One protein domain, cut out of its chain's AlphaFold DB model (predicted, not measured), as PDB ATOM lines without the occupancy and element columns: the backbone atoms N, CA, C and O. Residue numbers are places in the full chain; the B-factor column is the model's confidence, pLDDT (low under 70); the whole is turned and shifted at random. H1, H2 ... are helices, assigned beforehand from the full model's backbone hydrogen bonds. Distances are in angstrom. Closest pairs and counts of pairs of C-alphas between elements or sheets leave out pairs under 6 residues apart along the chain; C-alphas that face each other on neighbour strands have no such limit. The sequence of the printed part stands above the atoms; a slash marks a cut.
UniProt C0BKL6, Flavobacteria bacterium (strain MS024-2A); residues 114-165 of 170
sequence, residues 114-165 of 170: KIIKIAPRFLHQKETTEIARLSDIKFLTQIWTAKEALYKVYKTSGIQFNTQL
ATOM      1  N   LYS A 114      23.212 -29.901 -21.179       96.50
ATOM      2  CA  LYS A 114      23.489 -30.651 -19.945       96.50
ATOM      3  C   LYS A 114      23.014 -29.926 -18.678       96.50
ATOM      4  O   LYS A 114      22.791 -30.604 -17.675       96.50
ATOM      5  N   ILE A 115      22.863 -28.594 -18.717       97.56
ATOM      6  CA  ILE A 115      22.397 -27.781 -17.586       97.56
ATOM      7  C   ILE A 115      21.014 -28.231 -17.105       97.56
ATOM      8  O   ILE A 115      20.790 -28.315 -15.902       97.56
ATOM      9  N   ILE A 116      20.136 -28.646 -18.026       97.44
ATOM     10  CA  ILE A 116      18.785 -29.135 -17.718       97.44
ATOM     11  C   ILE A 116      18.866 -30.374 -16.821       97.44
ATOM     12  O   ILE A 116      18.182 -30.474 -15.805       97.44
ATOM     13  N   LYS A 117      19.771 -31.305 -17.146       96.88
ATOM     14  CA  LYS A 117      19.958 -32.541 -16.375       96.88
ATOM     15  C   LYS A 117      20.496 -32.276 -14.968       96.88
ATOM     16  O   LYS A 117      20.181 -33.029 -14.048       96.88
ATOM     17  N   ILE A 118      21.339 -31.256 -14.799       96.75
ATOM     18  CA  ILE A 118      21.942 -30.936 -13.498       96.75
ATOM     19  C   ILE A 118      21.131 -29.924 -12.680       96.75
ATOM     20  O   ILE A 118      21.383 -29.819 -11.481       96.75
ATOM     21  N   ALA A 119      20.126 -29.270 -13.273       97.06
ATOM     22  CA  ALA A 119      19.248 -28.299 -12.618       97.06
ATOM     23  C   ALA A 119      18.714 -28.746 -11.250       97.06
ATOM     24  O   ALA A 119      18.857 -27.976 -10.304       97.06
ATOM     25  N   PRO A 120      18.227 -29.987 -11.045       95.75
ATOM     26  CA  PRO A 120      17.730 -30.407  -9.730       95.75
ATOM     27  C   PRO A 120      18.770 -30.346  -8.595       95.75
ATOM     28  O   PRO A 120      18.409 -30.333  -7.418       95.75
ATOM     29  N   ARG A 121      20.072 -30.328  -8.925       96.00
ATOM     30  CA  ARG A 121      21.164 -30.262  -7.942       96.00
ATOM     31  C   ARG A 121      21.451 -28.843  -7.461       96.00
ATOM     32  O   ARG A 121      22.055 -28.697  -6.402       96.00
ATOM     33  N   PHE A 122      21.046 -27.825  -8.218       97.19
ATOM     34  CA  PHE A 122      21.329 -26.434  -7.880       97.19
ATOM     35  C   PHE A 122      20.098 -25.542  -7.813       97.19
ATOM     36  O   PHE A 122      20.155 -24.544  -7.115       97.19
ATOM     37  N   LEU A 123      19.003 -25.861  -8.496       96.94
ATOM     38  CA  LEU A 123      17.815 -25.016  -8.562       96.94
ATOM     39  C   LEU A 123      17.023 -25.120  -7.256       96.94
ATOM     40  O   LEU A 123      16.608 -26.207  -6.852       96.94
ATOM     41  N   HIS A 124      16.813 -23.989  -6.595       96.75
ATOM     42  CA  HIS A 124      15.988 -23.901  -5.402       96.75
ATOM     43  C   HIS A 124      14.514 -23.856  -5.800       96.75
ATOM     44  O   HIS A 124      14.123 -23.158  -6.730       96.75
ATOM     45  N   GLN A 125      13.653 -24.527  -5.030       93.38
ATOM     46  CA  GLN A 125      12.202 -24.589  -5.271       93.38
ATOM     47  C   GLN A 125      11.501 -23.213  -5.375       93.38
ATOM     48  O   GLN A 125      10.395 -23.126  -5.893       93.38
ATOM     49  N   LYS A 126      12.124 -22.138  -4.872       94.69
ATOM     50  CA  LYS A 126      11.572 -20.778  -4.883       94.69
ATOM     51  C   LYS A 126      12.006 -19.969  -6.112       94.69
ATOM     52  O   LYS A 126      11.415 -18.932  -6.363       94.69
ATOM     53  N   GLU A 127      12.998 -20.433  -6.877       94.88
ATOM     54  CA  GLU A 127      13.523 -19.711  -8.050       94.88
ATOM     55  C   GLU A 127      12.592 -19.822  -9.255       94.88
ATOM     56  O   GLU A 127      12.542 -18.934 -10.102       94.88
ATOM     57  N   THR A 128      11.842 -20.921  -9.347       87.94
ATOM     58  CA  THR A 128      10.773 -21.071 -10.331       87.94
ATOM     59  C   THR A 128       9.818 -22.194  -9.945       87.94
ATOM     60  O   THR A 128      10.231 -23.261  -9.492       87.94
ATOM     61  N   THR A 129       8.530 -21.972 -10.199       84.56
ATOM     62  CA  THR A 129       7.496 -23.019 -10.234       84.56
ATOM     63  C   THR A 129       6.988 -23.275 -11.656       84.56
ATOM     64  O   THR A 129       6.148 -24.146 -11.874       84.56
ATOM     65  N   GLU A 130       7.474 -22.512 -12.638       87.31
ATOM     66  CA  GLU A 130       7.078 -22.610 -14.039       87.31
ATOM     67  C   GLU A 130       7.802 -23.776 -14.716       87.31
ATOM     68  O   GLU A 130       9.031 -23.786 -14.815       87.31
ATOM     69  N   ILE A 131       7.039 -24.733 -15.253       83.38
ATOM     70  CA  ILE A 131       7.589 -25.911 -15.944       83.38
ATOM     71  C   ILE A 131       8.445 -25.495 -17.148       83.38
ATOM     72  O   ILE A 131       9.496 -26.086 -17.378       83.38
ATOM     73  N   ALA A 132       8.046 -24.448 -17.879       87.94
ATOM     74  CA  ALA A 132       8.789 -23.952 -19.039       87.94
ATOM     75  C   ALA A 132      10.232 -23.539 -18.687       87.94
ATOM     76  O   ALA A 132      11.160 -23.834 -19.444       87.94
ATOM     77  N   ARG A 133      10.442 -22.940 -17.505       90.00
ATOM     78  CA  ARG A 133      11.775 -22.534 -17.032       90.00
ATOM     79  C   ARG A 133      12.676 -23.714 -16.673       90.00
ATOM     80  O   ARG A 133      13.892 -23.576 -16.710       90.00
ATOM     81  N   LEU A 134      12.110 -24.887 -16.375       90.88
ATOM     82  CA  LEU A 134      12.891 -26.095 -16.072       90.88
ATOM     83  C   LEU A 134      13.604 -26.674 -17.304       90.88
ATOM     84  O   LEU A 134      14.500 -27.500 -17.157       90.88
ATOM     85  N   SER A 135      13.222 -26.243 -18.508       94.25
ATOM     86  CA  SER A 135      13.883 -26.586 -19.773       94.25
ATOM     87  C   SER A 135      14.569 -25.396 -20.449       94.25
ATOM     88  O   SER A 135      15.189 -25.566 -21.498       94.25
ATOM     89  N   ASP A 136      14.475 -24.194 -19.874       96.62
ATOM     90  CA  ASP A 136      15.109 -23.001 -20.426       96.62
ATOM     91  C   ASP A 136      16.602 -22.990 -20.073       96.62
ATOM     92  O   ASP A 136      17.013 -22.680 -18.954       96.62
ATOM     93  N   ILE A 137      17.429 -23.326 -21.065       97.69
ATOM     94  CA  ILE A 137      18.889 -23.371 -20.933       97.69
ATOM     95  C   ILE A 137      19.443 -22.019 -20.480       97.69
ATOM     96  O   ILE A 137      20.348 -21.990 -19.651       97.69
ATOM     97  N   LYS A 138      18.913 -20.904 -20.997       96.88
ATOM     98  CA  LYS A 138      19.432 -19.574 -20.675       96.88
ATOM     99  C   LYS A 138      19.162 -19.245 -19.212       96.88
ATOM    100  O   LYS A 138      20.101 -18.900 -18.498       96.88
ATOM    101  N   PHE A 139      17.918 -19.417 -18.771       97.06
ATOM    102  CA  PHE A 139      17.525 -19.196 -17.379       97.06
ATOM    103  C   PHE A 139      18.340 -20.073 -16.419       97.06
ATOM    104  O   PHE A 139      18.947 -19.573 -15.473       97.06
ATOM    105  N   LEU A 140      18.415 -21.379 -16.690       97.75
ATOM    106  CA  LEU A 140      19.139 -22.317 -15.834       97.75
ATOM    107  C   LEU A 140      20.636 -22.012 -15.771       97.75
ATOM    108  O   LEU A 140      21.230 -22.115 -14.700       97.75
ATOM    109  N   THR A 141      21.248 -21.620 -16.893       97.75
ATOM    110  CA  THR A 141      22.646 -21.186 -16.902       97.75
ATOM    111  C   THR A 141      22.830 -19.906 -16.090       97.75
ATOM    112  O   THR A 141      23.764 -19.861 -15.303       97.75
ATOM    113  N   GLN A 142      21.942 -18.911 -16.189       97.31
ATOM    114  CA  GLN A 142      22.045 -17.684 -15.384       97.31
ATOM    115  C   GLN A 142      21.977 -17.970 -13.876       97.31
ATOM    116  O   GLN A 142      22.817 -17.473 -13.127       97.31
ATOM    117  N   ILE A 143      21.034 -18.813 -13.436       97.88
ATOM    118  CA  ILE A 143      20.939 -19.231 -12.029       97.88
ATOM    119  C   ILE A 143      22.211 -19.963 -11.593       97.88
ATOM    120  O   ILE A 143      22.758 -19.676 -10.529       97.88
ATOM    121  N   TRP A 144      22.698 -20.897 -12.411       97.75
ATOM    122  CA  TRP A 144      23.917 -21.645 -12.119       97.75
ATOM    123  C   TRP A 144      25.137 -20.726 -11.974       97.75
ATOM    124  O   TRP A 144      25.812 -20.778 -10.947       97.75
ATOM    125  N   THR A 145      25.363 -19.827 -12.933       97.56
ATOM    126  CA  THR A 145      26.461 -18.850 -12.900       97.56
ATOM    127  C   THR A 145      26.376 -17.945 -11.672       97.56
ATOM    128  O   THR A 145      27.383 -17.719 -11.002       97.56
ATOM    129  N   ALA A 146      25.178 -17.467 -11.318       97.25
ATOM    130  CA  ALA A 146      24.986 -16.658 -10.117       97.25
ATOM    131  C   ALA A 146      25.329 -17.441  -8.836       97.25
ATOM    132  O   ALA A 146      25.982 -16.907  -7.938       97.25
ATOM    133  N   LYS A 147      24.952 -18.722  -8.746       97.69
ATOM    134  CA  LYS A 147      25.270 -19.563  -7.579       97.69
ATOM    135  C   LYS A 147      26.750 -19.909  -7.473       97.69
ATOM    136  O   LYS A 147      27.285 -19.877  -6.368       97.69
ATOM    137  N   GLU A 148      27.423 -20.186  -8.585       97.19
ATOM    138  CA  GLU A 148      28.878 -20.380  -8.605       97.19
ATOM    139  C   GLU A 148      29.617 -19.103  -8.176       97.19
ATOM    140  O   GLU A 148      30.561 -19.167  -7.385       97.19
ATOM    141  N   ALA A 149      29.150 -17.928  -8.613       96.50
ATOM    142  CA  ALA A 149      29.671 -16.649  -8.140       96.50
ATOM    143  C   ALA A 149      29.482 -16.487  -6.618       96.50
ATOM    144  O   ALA A 149      30.454 -16.214  -5.913       96.50
ATOM    145  N   LEU A 150      28.284 -16.757  -6.081       96.19
ATOM    146  CA  LEU A 150      28.035 -16.743  -4.630       96.19
ATOM    147  C   LEU A 150      28.938 -17.730  -3.877       96.19
ATOM    148  O   LEU A 150      29.522 -17.380  -2.851       96.19
ATOM    149  N   TYR A 151      29.105 -18.952  -4.385       95.38
ATOM    150  CA  TYR A 151      29.973 -19.951  -3.766       95.38
ATOM    151  C   TYR A 151      31.425 -19.461  -3.655       95.38
ATOM    152  O   TYR A 151      32.065 -19.657  -2.619       95.38
ATOM    153  N   LYS A 152      31.933 -18.760  -4.676       95.19
ATOM    154  CA  LYS A 152      33.281 -18.168  -4.658       95.19
ATOM    155  C   LYS A 152      33.429 -17.027  -3.651       95.19
ATOM    156  O   LYS A 152      34.519 -16.891  -3.098       95.19
ATOM    157  N   VAL A 153      32.366 -16.259  -3.390       94.25
ATOM    158  CA  VAL A 153      32.347 -15.258  -2.307       94.25
ATOM    159  C   VAL A 153      32.455 -15.953  -0.947       94.25
ATOM    160  O   VAL A 153      33.322 -15.612  -0.146       94.25
ATOM    161  N   TYR A 154      31.600 -16.949  -0.689       91.69
ATOM    162  CA  TYR A 154      31.480 -17.569   0.635       91.69
ATOM    163  C   TYR A 154      32.580 -18.582   0.972       91.69
ATOM    164  O   TYR A 154      32.818 -18.835   2.152       91.69
ATOM    165  N   LYS A 155      33.207 -19.215  -0.032       87.62
ATOM    166  CA  LYS A 155      34.274 -20.230   0.116       87.62
ATOM    167  C   LYS A 155      33.972 -21.325   1.157       87.62
ATOM    168  O   LYS A 155      34.878 -21.890   1.764       87.62
ATOM    169  N   THR A 156      32.694 -21.627   1.381       89.75
ATOM    170  CA  THR A 156      32.257 -22.545   2.438       89.75
ATOM    171  C   THR A 156      32.039 -23.933   1.854       89.75
ATOM    172  O   THR A 156      31.209 -24.129   0.966       89.75
ATOM    173  N   SER A 157      32.783 -24.915   2.356       88.62
ATOM    174  CA  SER A 157      32.655 -26.299   1.909       88.62
ATOM    175  C   SER A 157      31.300 -26.893   2.306       88.62
ATOM    176  O   SER A 157      30.770 -26.637   3.384       88.62
ATOM    177  N   GLY A 158      30.729 -27.711   1.419       90.88
ATOM    178  CA  GLY A 158      29.495 -28.449   1.702       90.88
ATOM    179  C   GLY A 158      28.190 -27.662   1.537       90.88
ATOM    180  O   GLY A 158      27.145 -28.200   1.894       90.88
ATOM    181  N   ILE A 159      28.219 -26.444   0.975       93.56
ATOM    182  CA  ILE A 159      26.991 -25.715   0.617       93.56
ATOM    183  C   ILE A 159      26.149 -26.551  -0.359       93.56
ATOM    184  O   ILE A 159      26.617 -26.975  -1.416       93.56
ATOM    185  N   GLN A 160      24.873 -26.734  -0.027       95.19
ATOM    186  CA  GLN A 160      23.864 -27.323  -0.898       95.19
ATOM    187  C   GLN A 160      23.171 -26.228  -1.714       95.19
ATOM    188  O   GLN A 160      22.385 -25.436  -1.196       95.19
ATOM    189  N   PHE A 161      23.447 -26.176  -3.016       96.81
ATOM    190  CA  PHE A 161      23.025 -25.064  -3.876       96.81
ATOM    191  C   PHE A 161      21.500 -24.951  -4.018       96.81
ATOM    192  O   PHE A 161      20.970 -23.846  -4.096       96.81
ATOM    193  N   ASN A 162      20.790 -26.080  -4.038       96.12
ATOM    194  CA  ASN A 162      19.338 -26.125  -4.220       96.12
ATOM    195  C   ASN A 162      18.527 -25.829  -2.946       96.12
ATOM    196  O   ASN A 162      17.311 -25.681  -3.030       96.12
ATOM    197  N   THR A 163      19.160 -25.751  -1.775       96.31
ATOM    198  CA  THR A 163      18.463 -25.532  -0.494       96.31
ATOM    199  C   THR A 163      19.014 -24.353   0.298       96.31
ATOM    200  O   THR A 163      18.268 -23.743   1.057       96.31
ATOM    201  N   GLN A 164      20.295 -24.012   0.132       96.31
ATOM    202  CA  GLN A 164      20.964 -22.964   0.909       96.31
ATOM    203  C   GLN A 164      21.270 -21.698   0.104       96.31
ATOM    204  O   GLN A 164      21.571 -20.673   0.706       96.31
ATOM    205  N   LEU A 165      21.194 -21.748  -1.231       96.62
ATOM    206  CA  LEU A 165      21.364 -20.582  -2.099       96.62
ATOM    207  C   LEU A 165      20.059 -20.303  -2.846       96.62
ATOM    208  O   LEU A 165      19.490 -21.208  -3.463       96.62
TER     209      LEU A 165
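Overview. This is residues 114 to 165 of the 170 residues of a protein of Flavobacteria bacterium (strain MS024-2A) (UniProt C0BKL6). Long helix H3 makes the long axis, and H1 packs on it at a slant. Short H2 and H4 sit near H1's two ends. The printed part, 52 residues with four named helices, H1 to H4 in order, is all helix and compact, radius of gyration of the C-alphas 10.9 A, spans 32 by 17 by 15 A.

Arrangement. Start at H3, residues 137 to 154; H1, residues 114 to 122, touches it at a steep tilt of 46 degrees, closest C-alphas Ile 115 and Ile 137, 6.6 A. H4, residues 161 to 164, touches H1, closest C-alphas Phe 122 and Asn 162, 4.2 A. In H3 every O i to N i+4 pair is within hydrogen-bond range; H1 has 2 of 5, and 5 of 6 for O i to N i+3; H2, residues 131 to 135, has 0 of 1, and 2 of 2.

Along the chain. Find C-alpha 137 at (18.889, -23.371, -20.933); H3 runs 25.6 A to C-alpha 154 at (31.480, -17.569, 0.635).

Size, cuts and confidence. The printed part has no cut; no printed residue is under 70 in pLDDT.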